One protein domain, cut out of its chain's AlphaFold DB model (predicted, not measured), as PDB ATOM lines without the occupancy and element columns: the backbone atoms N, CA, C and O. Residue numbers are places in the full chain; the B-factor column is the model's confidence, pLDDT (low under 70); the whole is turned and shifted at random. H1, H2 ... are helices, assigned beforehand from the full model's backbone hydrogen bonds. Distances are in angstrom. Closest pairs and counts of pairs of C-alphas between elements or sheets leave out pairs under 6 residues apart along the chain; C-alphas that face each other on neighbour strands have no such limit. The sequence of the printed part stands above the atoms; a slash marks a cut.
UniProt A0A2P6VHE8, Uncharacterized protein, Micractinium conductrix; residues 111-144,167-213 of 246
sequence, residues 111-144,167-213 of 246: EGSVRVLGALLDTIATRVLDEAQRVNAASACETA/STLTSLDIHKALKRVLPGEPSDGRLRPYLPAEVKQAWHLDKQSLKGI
ATOM      1  N   GLU A 111     -25.529 -49.343  16.360       86.06
ATOM      2  CA  GLU A 111     -24.880 -48.183  15.736       86.06
ATOM      3  C   GLU A 111     -25.893 -47.102  15.312       86.06
ATOM      4  O   GLU A 111     -25.674 -45.907  15.521       86.06
ATOM      5  N   GLY A 112     -27.059 -47.508  14.791       85.19
ATOM      6  CA  GLY A 112     -28.145 -46.579  14.467       85.19
ATOM      7  C   GLY A 112     -28.673 -45.832  15.696       85.19
ATOM      8  O   GLY A 112     -28.923 -44.627  15.632       85.19
ATOM      9  N   SER A 113     -28.774 -46.519  16.835       87.38
ATOM     10  CA  SER A 113     -29.197 -45.930  18.109       87.38
ATOM     11  C   SER A 113     -28.157 -44.945  18.648       87.38
ATOM     12  O   SER A 113     -28.531 -43.890  19.159       87.38
ATOM     13  N   VAL A 114     -26.861 -45.235  18.479       89.44
ATOM     14  CA  VAL A 114     -25.769 -44.309  18.829       89.44
ATOM     15  C   VAL A 114     -25.881 -43.010  18.034       89.44
ATOM     16  O   VAL A 114     -25.855 -41.939  18.634       89.44
ATOM     17  N   ARG A 115     -26.082 -43.081  16.711       87.38
ATOM     18  CA  ARG A 115     -26.207 -41.882  15.860       87.38
ATOM     19  C   ARG A 115     -27.411 -41.020  16.242       87.38
ATOM     20  O   ARG A 115     -27.293 -39.801  16.339       87.38
ATOM     21  N   VAL A 116     -28.565 -41.642  16.502       88.38
ATOM     22  CA  VAL A 116     -29.778 -40.921  16.929       88.38
ATOM     23  C   VAL A 116     -29.578 -40.259  18.294       88.38
ATOM     24  O   VAL A 116     -29.964 -39.103  18.480       88.38
ATOM     25  N   LEU A 117     -28.959 -40.961  19.246       88.06
ATOM     26  CA  LEU A 117     -28.644 -40.402  20.561       88.06
ATOM     27  C   LEU A 117     -27.611 -39.275  20.472       88.06
ATOM     28  O   LEU A 117     -27.776 -38.274  21.164       88.06
ATOM     29  N   GLY A 118     -26.603 -39.395  19.605       89.12
ATOM     30  CA  GLY A 118     -25.643 -38.328  19.315       89.12
ATOM     31  C   GLY A 118     -26.328 -37.070  18.796       89.12
ATOM     32  O   GLY A 118     -26.252 -36.028  19.439       89.12
ATOM     33  N   ALA A 119     -27.132 -37.192  17.738       86.50
ATOM     34  CA  ALA A 119     -27.875 -36.059  17.180       86.50
ATOM     35  C   ALA A 119     -28.825 -35.400  18.201       86.50
ATOM     36  O   ALA A 119     -29.006 -34.177  18.212       86.50
ATOM     37  N   LEU A 120     -29.436 -36.197  19.086       88.25
ATOM     38  CA  LEU A 120     -30.259 -35.683  20.179       88.25
ATOM     39  C   LEU A 120     -29.423 -34.902  21.202       88.25
ATOM     40  O   LEU A 120     -29.834 -33.816  21.620       88.25
ATOM     41  N   LEU A 121     -28.271 -35.441  21.608       89.62
ATOM     42  CA  LEU A 121     -27.353 -34.781  22.535       89.62
ATOM     43  C   LEU A 121     -26.832 -33.469  21.951       89.62
ATOM     44  O   LEU A 121     -26.866 -32.462  22.656       89.62
ATOM     45  N   ASP A 122     -26.465 -33.451  20.673       89.19
ATOM     46  CA  ASP A 122     -26.024 -32.244  19.973       89.19
ATOM     47  C   ASP A 122     -27.135 -31.198  19.924       89.19
ATOM     48  O   ASP A 122     -26.930 -30.048  20.303       89.19
ATOM     49  N   THR A 123     -28.360 -31.604  19.576       88.75
ATOM     50  CA  THR A 123     -29.519 -30.700  19.561       88.75
ATOM     51  C   THR A 123     -29.763 -30.066  20.933       88.75
ATOM     52  O   THR A 123     -30.062 -28.871  21.035       88.75
ATOM     53  N   ILE A 124     -29.656 -30.851  22.009       86.50
ATOM     54  CA  ILE A 124     -29.802 -30.344  23.378       86.50
ATOM     55  C   ILE A 124     -28.629 -29.425  23.727       86.50
ATOM     56  O   ILE A 124     -28.859 -28.351  24.281       86.50
ATOM     57  N   ALA A 125     -27.398 -29.810  23.390       86.81
ATOM     58  CA  ALA A 125     -26.201 -29.025  23.651       86.81
ATOM     59  C   ALA A 125     -26.278 -27.653  22.971       86.81
ATOM     60  O   ALA A 125     -26.093 -26.642  23.646       86.81
ATOM     61  N   THR A 126     -26.651 -27.592  21.689       89.94
ATOM     62  CA  THR A 126     -26.844 -26.333  20.958       89.94
ATOM     63  C   THR A 126     -27.898 -25.459  21.632       89.94
ATOM     64  O   THR A 126     -27.623 -24.306  21.950       89.94
ATOM     65  N   ARG A 127     -29.073 -26.013  21.968       87.81
ATOM     66  CA  ARG A 127     -30.134 -25.248  22.651       87.81
ATOM     67  C   ARG A 127     -29.696 -24.720  24.015       87.81
ATOM     68  O   ARG A 127     -30.045 -23.601  24.387       87.81
ATOM     69  N   VAL A 128     -28.957 -25.524  24.779       88.06
ATOM     70  CA  VAL A 128     -28.420 -25.122  26.086       88.06
ATOM     71  C   VAL A 128     -27.380 -24.023  25.923       88.06
ATOM     72  O   VAL A 128     -27.410 -23.067  26.691       88.06
ATOM     73  N   LEU A 129     -26.487 -24.123  24.937       86.50
ATOM     74  CA  LEU A 129     -25.476 -23.103  24.671       86.50
ATOM     75  C   LEU A 129     -26.112 -21.783  24.220       86.50
ATOM     76  O   LEU A 129     -25.769 -20.744  24.785       86.50
ATOM     77  N   ASP A 130     -27.081 -21.820  23.307       87.25
ATOM     78  CA  ASP A 130     -27.817 -20.632  22.852       87.25
ATOM     79  C   ASP A 130     -28.533 -19.940  24.022       87.25
ATOM     80  O   ASP A 130     -28.439 -18.724  24.223       87.25
ATOM     81  N   GLU A 131     -29.211 -20.720  24.865       86.38
ATOM     82  CA  GLU A 131     -29.902 -20.185  26.033       86.38
ATOM     83  C   GLU A 131     -28.918 -19.683  27.104       86.38
ATOM     84  O   GLU A 131     -29.185 -18.676  27.763       86.38
ATOM     85  N   ALA A 132     -27.760 -20.324  27.270       84.69
ATOM     86  CA  ALA A 132     -26.733 -19.888  28.213       84.69
ATOM     87  C   ALA A 132     -26.085 -18.573  27.765       84.69
ATOM     88  O   ALA A 132     -25.871 -17.678  28.586       84.69
ATOM     89  N   GLN A 133     -25.858 -18.404  26.460       86.25
ATOM     90  CA  GLN A 133     -25.444 -17.126  25.885       86.25
ATOM     91  C   GLN A 133     -26.506 -16.046  26.119       86.25
ATOM     92  O   GLN A 133     -26.171 -14.940  26.551       86.25
ATOM     93  N   ARG A 134     -27.794 -16.371  25.943       85.31
ATOM     94  CA  ARG A 134     -28.902 -15.448  26.234       85.31
ATOM     95  C   ARG A 134     -28.959 -15.050  27.713       85.31
ATOM     96  O   ARG A 134     -29.170 -13.878  28.023       85.31
ATOM     97  N   VAL A 135     -28.752 -15.992  28.635       83.44
ATOM     98  CA  VAL A 135     -28.675 -15.738  30.088       83.44
ATOM     99  C   VAL A 135     -27.495 -14.828  30.432       83.44
ATOM    100  O   VAL A 135     -27.657 -13.899  31.232       83.44
ATOM    101  N   ASN A 136     -26.331 -15.069  29.827       82.94
ATOM    102  CA  ASN A 136     -25.138 -14.255  30.038       82.94
ATOM    103  C   ASN A 136     -25.359 -12.817  29.527       82.94
ATOM    104  O   ASN A 136     -25.137 -11.849  30.258       82.94
ATOM    105  N   ALA A 137     -25.921 -12.667  28.322       78.75
ATOM    106  CA  ALA A 137     -26.263 -11.368  27.741       78.75
ATOM    107  C   ALA A 137     -27.302 -10.598  28.581       78.75
ATOM    108  O   ALA A 137     -27.130  -9.407  28.844       78.75
ATOM    109  N   ALA A 138     -28.345 -11.275  29.075       74.44
ATOM    110  CA  ALA A 138     -29.342 -10.667  29.960       74.44
ATOM    111  C   ALA A 138     -28.720 -10.191  31.286       74.44
ATOM    112  O   ALA A 138     -28.987  -9.078  31.736       74.44
ATOM    113  N   SER A 139     -27.821 -10.990  31.870       68.25
ATOM    114  CA  SER A 139     -27.120 -10.648  33.117       68.25
ATOM    115  C   SER A 139     -26.143  -9.474  32.938       68.25
ATOM    116  O   SER A 139     -25.927  -8.685  33.864       68.25
ATOM    117  N   ALA A 140     -25.553  -9.323  31.748       61.47
ATOM    118  CA  ALA A 140     -24.745  -8.159  31.388       61.47
ATOM    119  C   ALA A 140     -25.599  -6.883  31.235       61.47
ATOM    120  O   ALA A 140     -25.204  -5.828  31.730       61.47
ATOM    121  N   CYS A 141     -26.788  -6.985  30.630       58.62
ATOM    122  CA  CYS A 141     -27.710  -5.860  30.437       58.62
ATOM    123  C   CYS A 141     -28.306  -5.347  31.765       58.62
ATOM    124  O   CYS A 141     -28.353  -4.141  32.006       58.62
ATOM    125  N   GLU A 142     -28.663  -6.249  32.683       55.53
ATOM    126  CA  GLU A 142     -29.206  -5.899  34.006       55.53
ATOM    127  C   GLU A 142     -28.164  -5.190  34.896       55.53
ATOM    128  O   GLU A 142     -28.490  -4.287  35.666       55.53
ATOM    129  N   THR A 143     -26.877  -5.523  34.724       54.75
ATOM    130  CA  THR A 143     -25.768  -4.826  35.403       54.75
ATOM    131  C   THR A 143     -25.578  -3.395  34.868       54.75
ATOM    132  O   THR A 143     -25.162  -2.514  35.617       54.75
ATOM    133  N   ALA A 144     -25.899  -3.140  33.594       51.50
ATOM    134  CA  ALA A 144     -25.791  -1.816  32.979       51.50
ATOM    135  C   ALA A 144     -26.983  -0.899  33.315       51.50
ATOM    136  O   ALA A 144     -26.799   0.306  33.468       51.50
ATOM    137  N   SER A 167     -16.873 -12.715  28.553       58.91
ATOM    138  CA  SER A 167     -16.994 -13.545  27.345       58.91
ATOM    139  C   SER A 167     -16.924 -15.049  27.661       58.91
ATOM    140  O   SER A 167     -17.230 -15.881  26.813       58.91
ATOM    141  N   THR A 168     -16.555 -15.408  28.893       78.88
ATOM    142  CA  THR A 168     -16.504 -16.793  29.360       78.88
ATOM    143  C   THR A 168     -17.869 -17.220  29.889       78.88
ATOM    144  O   THR A 168     -18.339 -16.703  30.902       78.88
ATOM    145  N   LEU A 169     -18.491 -18.190  29.216       76.25
ATOM    146  CA  LEU A 169     -19.675 -18.893  29.710       76.25
ATOM    147  C   LEU A 169     -19.376 -19.507  31.083       76.25
ATOM    148  O   LEU A 169     -18.451 -20.309  31.219       76.25
ATOM    149  N   THR A 170     -20.139 -19.126  32.108       82.94
ATOM    150  CA  THR A 170     -19.946 -19.683  33.450       82.94
ATOM    151  C   THR A 170     -20.773 -20.953  33.641       82.94
ATOM    152  O   THR A 170     -21.824 -21.139  33.024       82.94
ATOM    153  N   SER A 171     -20.343 -21.815  34.566       79.88
ATOM    154  CA  SER A 171     -21.117 -22.996  34.986       79.88
ATOM    155  C   SER A 171     -22.538 -22.626  35.453       79.88
ATOM    156  O   SER A 171     -23.499 -23.358  35.205       79.88
ATOM    157  N   LEU A 172     -22.707 -21.441  36.057       82.44
ATOM    158  CA  LEU A 172     -24.008 -20.928  36.489       82.44
ATOM    159  C   LEU A 172     -24.935 -20.614  35.304       82.44
ATOM    160  O   LEU A 172     -26.137 -20.876  35.391       82.44
ATOM    161  N   ASP A 173     -24.399 -20.060  34.217       83.38
ATOM    162  CA  ASP A 173     -25.178 -19.710  33.024       83.38
ATOM    163  C   ASP A 173     -25.667 -20.970  32.309       83.38
ATOM    164  O   ASP A 173     -26.847 -21.065  31.975       83.38
ATOM    165  N   ILE A 174     -24.797 -21.980  32.196       82.62
ATOM    166  CA  ILE A 174     -25.147 -23.303  31.662       82.62
ATOM    167  C   ILE A 174     -26.230 -23.958  32.532       82.62
ATOM    168  O   ILE A 174     -27.212 -24.482  32.013       82.62
ATOM    169  N   HIS A 175     -26.124 -23.874  33.863       80.19
ATOM    170  CA  HIS A 175     -27.138 -24.423  34.773       80.19
ATOM    171  C   HIS A 175     -28.495 -23.714  34.660       80.19
ATOM    172  O   HIS A 175     -29.547 -24.360  34.669       80.19
ATOM    173  N   LYS A 176     -28.500 -22.381  34.548       83.25
ATOM    174  CA  LYS A 176     -29.728 -21.600  34.317       83.25
ATOM    175  C   LYS A 176     -30.351 -21.930  32.961       83.25
ATOM    176  O   LYS A 176     -31.574 -22.014  32.877       83.25
ATOM    177  N   ALA A 177     -29.530 -22.132  31.937       83.50
ATOM    178  CA  ALA A 177     -29.983 -22.519  30.611       83.50
ATOM    179  C   ALA A 177     -30.578 -23.927  30.590       83.50
ATOM    180  O   ALA A 177     -31.696 -24.104  30.115       83.50
ATOM    181  N   LEU A 178     -29.909 -24.901  31.211       83.88
ATOM    182  CA  LEU A 178     -30.418 -26.267  31.366       83.88
ATOM    183  C   LEU A 178     -31.808 -26.292  32.010       83.88
ATOM    184  O   LEU A 178     -32.692 -27.000  31.534       83.88
ATOM    185  N   LYS A 179     -32.031 -25.466  33.040       82.81
ATOM    186  CA  LYS A 179     -33.345 -25.316  33.687       82.81
ATOM    187  C   LYS A 179     -34.438 -24.754  32.779       82.81
ATOM    188  O   LYS A 179     -35.610 -24.978  33.056       82.81
ATOM    189  N   ARG A 180     -34.082 -23.964  31.765       82.44
ATOM    190  CA  ARG A 180     -35.042 -23.345  30.838       82.44
ATOM    191  C   ARG A 180     -35.297 -24.203  29.603       82.44
ATOM    192  O   ARG A 180     -36.406 -24.176  29.084       82.44
ATOM    193  N   VAL A 181     -34.289 -24.942  29.141       82.38
ATOM    194  CA  VAL A 181     -34.348 -25.755  27.915       82.38
ATOM    195  C   VAL A 181     -35.018 -27.107  28.145       82.38
ATOM    196  O   VAL A 181     -35.718 -27.589  27.258       82.38
ATOM    197  N   LEU A 182     -34.819 -27.729  29.309       79.25
ATOM    198  CA  LEU A 182     -35.391 -29.040  29.610       79.25
ATOM    199  C   LEU A 182     -36.742 -28.880  30.336       79.25
ATOM    200  O   LEU A 182     -36.748 -28.430  31.482       79.25
ATOM    201  N   PRO A 183     -37.886 -29.232  29.708       63.00
ATOM    202  CA  PRO A 183     -39.180 -29.238  30.382       63.00
ATOM    203  C   PRO A 183     -39.264 -30.416  31.367       63.00
ATOM    204  O   PRO A 183     -39.021 -31.564  31.003       63.00
ATOM    205  N   GLY A 184     -39.614 -30.132  32.623       54.72
ATOM    206  CA  GLY A 184     -39.550 -31.082  33.744       54.72
ATOM    207  C   GLY A 184     -38.414 -30.729  34.704       54.72
ATOM    208  O   GLY A 184     -37.570 -29.911  34.373       54.72
ATOM    209  N   GLU A 185     -38.408 -31.280  35.919       41.56
ATOM    210  CA  GLU A 185     -37.379 -30.994  36.929       41.56
ATOM    211  C   GLU A 185     -36.171 -31.951  36.838       41.56
ATOM    212  O   GLU A 185     -36.196 -33.040  37.417       41.56
ATOM    213  N   PRO A 186     -35.052 -31.550  36.208       52.25
ATOM    214  CA  PRO A 186     -33.744 -32.144  36.472       52.25
ATOM    215  C   PRO A 186     -33.092 -31.572  37.748       52.25
ATOM    216  O   PRO A 186     -32.087 -32.098  38.235       52.25
ATOM    217  N   SER A 187     -33.633 -30.469  38.278       51.78
ATOM    218  CA  SER A 187     -33.027 -29.644  39.326       51.78
ATOM    219  C   SER A 187     -33.184 -30.159  40.750       51.78
ATOM    220  O   SER A 187     -32.393 -29.756  41.609       51.78
ATOM    221  N   ASP A 188     -34.125 -31.067  40.998       49.38
ATOM    222  CA  ASP A 188     -34.484 -31.493  42.354       49.38
ATOM    223  C   ASP A 188     -33.623 -32.655  42.872       49.38
ATOM    224  O   ASP A 188     -34.081 -33.694  43.345       49.38
ATOM    225  N   GLY A 189     -32.309 -32.540  42.679       54.88
ATOM    226  CA  GLY A 189     -31.352 -33.508  43.209       54.88
ATOM    227  C   GLY A 189     -31.320 -34.868  42.504       54.88
ATOM    228  O   GLY A 189     -30.472 -35.680  42.862       54.88
ATOM    229  N   ARG A 190     -32.137 -35.119  41.472       54.88
ATOM    230  CA  ARG A 190     -32.107 -36.384  40.707       54.88
ATOM    231  C   ARG A 190     -30.906 -36.520  39.776       54.88
ATOM    232  O   ARG A 190     -30.454 -37.634  39.554       54.88
ATOM    233  N   LEU A 191     -30.335 -35.418  39.282       55.47
ATOM    234  CA  LEU A 191     -29.083 -35.450  38.508       55.47
ATOM    235  C   LEU A 191     -27.832 -35.550  39.392       55.47
ATOM    236  O   LEU A 191     -26.773 -35.976  38.937       55.47
ATOM    237  N   ARG A 192     -27.951 -35.190  40.673       56.81
ATOM    238  CA  ARG A 192     -26.843 -35.132  41.637       56.81
ATOM    239  C   ARG A 192     -26.067 -36.448  41.753       56.81
ATOM    240  O   ARG A 192     -24.842 -36.379  41.766       56.81
ATOM    241  N   PRO A 193     -26.713 -37.626  41.824       62.12
ATOM    242  CA  PRO A 193     -26.013 -38.906  41.888       62.12
ATOM    243  C   PRO A 193     -25.214 -39.196  40.617       62.12
ATOM    244  O   PRO A 193     -24.120 -39.751  40.701       62.12
ATOM    245  N   TYR A 194     -25.723 -38.758  39.465       54.50
ATOM    246  CA  TYR A 194     -25.213 -39.123  38.146       54.50
ATOM    247  C   TYR A 194     -24.180 -38.152  37.572       54.50
ATOM    248  O   TYR A 194     -23.548 -38.489  36.574       54.50
ATOM    249  N   LEU A 195     -23.980 -36.990  38.200       58.88
ATOM    250  CA  LEU A 195     -22.900 -36.076  37.838       58.88
ATOM    251  C   LEU A 195     -21.524 -36.701  38.154       58.88
ATOM    252  O   LEU A 195     -21.356 -37.270  39.245       58.88
ATOM    253  N   PRO A 196     -20.536 -36.569  37.252       66.06
ATOM    254  CA  PRO A 196     -19.143 -36.921  37.527       66.06
ATOM    255  C   PRO A 196     -18.606 -36.193  38.767       66.06
ATOM    256  O   PRO A 196     -19.120 -35.134  39.154       66.06
ATOM    257  N   ALA A 197     -17.598 -36.764  39.426       62.50
ATOM    258  CA  ALA A 197     -17.042 -36.222  40.668       62.50
ATOM    259  C   ALA A 197     -16.484 -34.802  40.476       62.50
ATOM    260  O   ALA A 197     -16.663 -33.938  41.332       62.50
ATOM    261  N   GLU A 198     -15.913 -34.541  39.309       55.84
ATOM    262  CA  GLU A 198     -15.332 -33.275  38.871       55.84
ATOM    263  C   GLU A 198     -16.416 -32.197  38.764       55.84
ATOM    264  O   GLU A 198     -16.268 -31.082  39.264       55.84
ATOM    265  N   VAL A 199     -17.576 -32.558  38.205       58.59
ATOM    266  CA  VAL A 199     -18.725 -31.653  38.080       58.59
ATOM    267  C   VAL A 199     -19.380 -31.413  39.444       58.59
ATOM    268  O   VAL A 199     -19.803 -30.296  39.750       58.59
ATOM    269  N   LYS A 200     -19.406 -32.428  40.319       66.38
ATOM    270  CA  LYS A 200     -19.837 -32.277  41.721       66.38
ATOM    271  C   LYS A 200     -18.920 -31.325  42.493       66.38
ATOM    272  O   LYS A 200     -19.432 -30.498  43.249       66.38
ATOM    273  N   GLN A 201     -17.604 -31.422  42.307       56.81
ATOM    274  CA  GLN A 201     -16.616 -30.544  42.938       56.81
ATOM    275  C   GLN A 201     -16.730 -29.110  42.427       56.81
ATOM    276  O   GLN A 201     -16.867 -28.200  43.244       56.81
ATOM    277  N   ALA A 202     -16.776 -28.911  41.105       60.09
ATOM    278  CA  ALA A 202     -16.980 -27.597  40.494       60.09
ATOM    279  C   ALA A 202     -18.259 -26.926  41.021       60.09
ATOM    280  O   ALA A 202     -18.262 -25.748  41.372       60.09
ATOM    281  N   TRP A 203     -19.331 -27.701  41.179       61.25
ATOM    282  CA  TRP A 203     -20.583 -27.200  41.729       61.25
ATOM    283  C   TRP A 203     -20.551 -26.944  43.246       61.25
ATOM    284  O   TRP A 203     -21.188 -26.007  43.735       61.25
ATOM    285  N   HIS A 204     -19.820 -27.747  44.025       67.69
ATOM    286  CA  HIS A 204     -19.655 -27.509  45.462       67.69
ATOM    287  C   HIS A 204     -18.811 -26.256  45.733       67.69
ATOM    288  O   HIS A 204     -19.185 -25.442  46.581       67.69
ATOM    289  N   LEU A 205     -17.725 -26.077  44.975       65.75
ATOM    290  CA  LEU A 205     -16.876 -24.884  44.994       65.75
ATOM    291  C   LEU A 205     -17.675 -23.628  44.622       65.75
ATOM    292  O   LEU A 205     -17.579 -22.613  45.310       65.75
ATOM    293  N   ASP A 206     -18.551 -23.715  43.621       60.53
ATOM    294  CA  ASP A 206     -19.426 -22.610  43.215       60.53
ATOM    295  C   ASP A 206     -20.446 -22.225  44.307       60.53
ATOM    296  O   ASP A 206     -20.591 -21.051  44.664       60.53
ATOM    297  N   LYS A 207     -21.087 -23.207  44.960       66.56
ATOM    298  CA  LYS A 207     -21.974 -22.932  46.109       66.56
ATOM    299  C   LYS A 207     -21.247 -22.289  47.288       66.56
ATOM    300  O   LYS A 207     -21.857 -21.502  48.017       66.56
ATOM    301  N   GLN A 208     -19.986 -22.643  47.519       59.88
ATOM    302  CA  GLN A 208     -19.175 -22.010  48.557       59.88
ATOM    303  C   GLN A 208     -18.760 -20.588  48.162       59.88
ATOM    304  O   GLN A 208     -18.865 -19.682  48.990       59.88
ATOM    305  N   SER A 209     -18.408 -20.363  46.895       56.50
ATOM    306  CA  SER A 209     -18.123 -19.031  46.348       56.50
ATOM    307  C   SER A 209     -19.314 -18.074  46.527       56.50
ATOM    308  O   SER A 209     -19.166 -16.959  47.038       56.50
ATOM    309  N   LEU A 210     -20.537 -18.550  46.267       52.09
ATOM    310  CA  LEU A 210     -21.775 -17.790  46.490       52.09
ATOM    311  C   LEU A 210     -22.007 -17.402  47.962       52.09
ATOM    312  O   LEU A 210     -22.582 -16.343  48.237       52.09
ATOM    313  N   LYS A 211     -21.546 -18.211  48.928       60.41
ATOM    314  CA  LYS A 211     -21.609 -17.859  50.360       60.41
ATOM    315  C   LYS A 211     -20.597 -16.770  50.734       60.41
ATOM    316  O   LYS A 211     -20.903 -15.949  51.596       60.41
ATOM    317  N   GLY A 212     -19.433 -16.731  50.082       54.47
ATOM    318  CA  GLY A 212     -18.409 -15.703  50.300       54.47
ATOM    319  C   GLY A 212     -18.817 -14.325  49.772       54.47
ATOM    320  O   GLY A 212     -18.720 -13.327  50.487       54.47
ATOM    321  N   ILE A 213     -19.378 -14.266  48.560       52.56
ATOM    322  CA  ILE A 213     -19.746 -12.998  47.901       52.56
ATOM    323  C   ILE A 213     -20.918 -12.299  48.616       52.56
ATOM    324  O   ILE A 213     -20.961 -11.067  48.695       52.56
TER     325      ILE A 213
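This is residues 111 to 144 and 167 to 213 of the 246 residues of an uncharacterized protein of Micractinium conductrix (UniProt A0A2P6VHE8). One long helix, H1, makes the longest axis, and the short helix H2 packs crosswise on it over residues 124 to 136. A third helix, H3, lies beyond H2 from H1 and runs nearly the same way as H1, reached by a long loop of residues 182 to 196; the whole is open, with residues 111 to 123 of H1 and 207 to 213 of H3 sticking out. The printed part has 81 residues with three named helices, H1, H2 and H3 in that order along the chain, and no named strand; its class is all helix. It is loose, with a radius of gyration of the C-alphas of 14.8 A, and elongated, spanning 48 by 29 by 23 A.

H1 is residues 111 to 144, 49.5 A from its first C-alpha at (-24.880, -48.183, 15.736) to its last at (-25.791, -1.816, 32.979). H2 is residues 171 to 181, and its first C-alpha, that of Ser 171, is at (-21.117, -22.996, 34.986). H3 is residues 197 to 213, 24.5 A long, and ends with C-alpha 213 at (-19.746, -12.998, 47.901).

H1 touches H2 with residues 124 to 136 alone; their closest C-alphas, those of Ala 132 and Ala 177, are 4.8 A apart. Their lines stand at a steep tilt of 67 degrees, and they run opposite ways. H2 and H3 are close but not clearly touching: their closest C-alphas, those of Ser 171 and Trp 203, are 8.0 A apart. The lines of H2 and H3 stand about perpendicular, at 74 degrees. H1 and H3 are apart. In H1, H2 and H3 every pair of O of residue i and N of residue i+4 is within hydrogen-bond range.

The two C-alphas farthest apart are those of Glu 111 and Ala 144, the two ends of H1, 49.5 A. Without the stretches that stand free, residues 111 to 123 and 207 to 213, the body has 61 residues and spans 37 by 27 by 19 A. Residues 145 to 166 are not printed; C-alphas 144 and 167 are 15.7 A apart across this cut, which falls in the link from H1 to H2. The link from H2 to H3, 15 residues, is long. The mean pLDDT of the printed part is 72.2, and confidence is low, under 70, in residues 139 to 144, residue 167 and residues 183 to 213 of this predicted model.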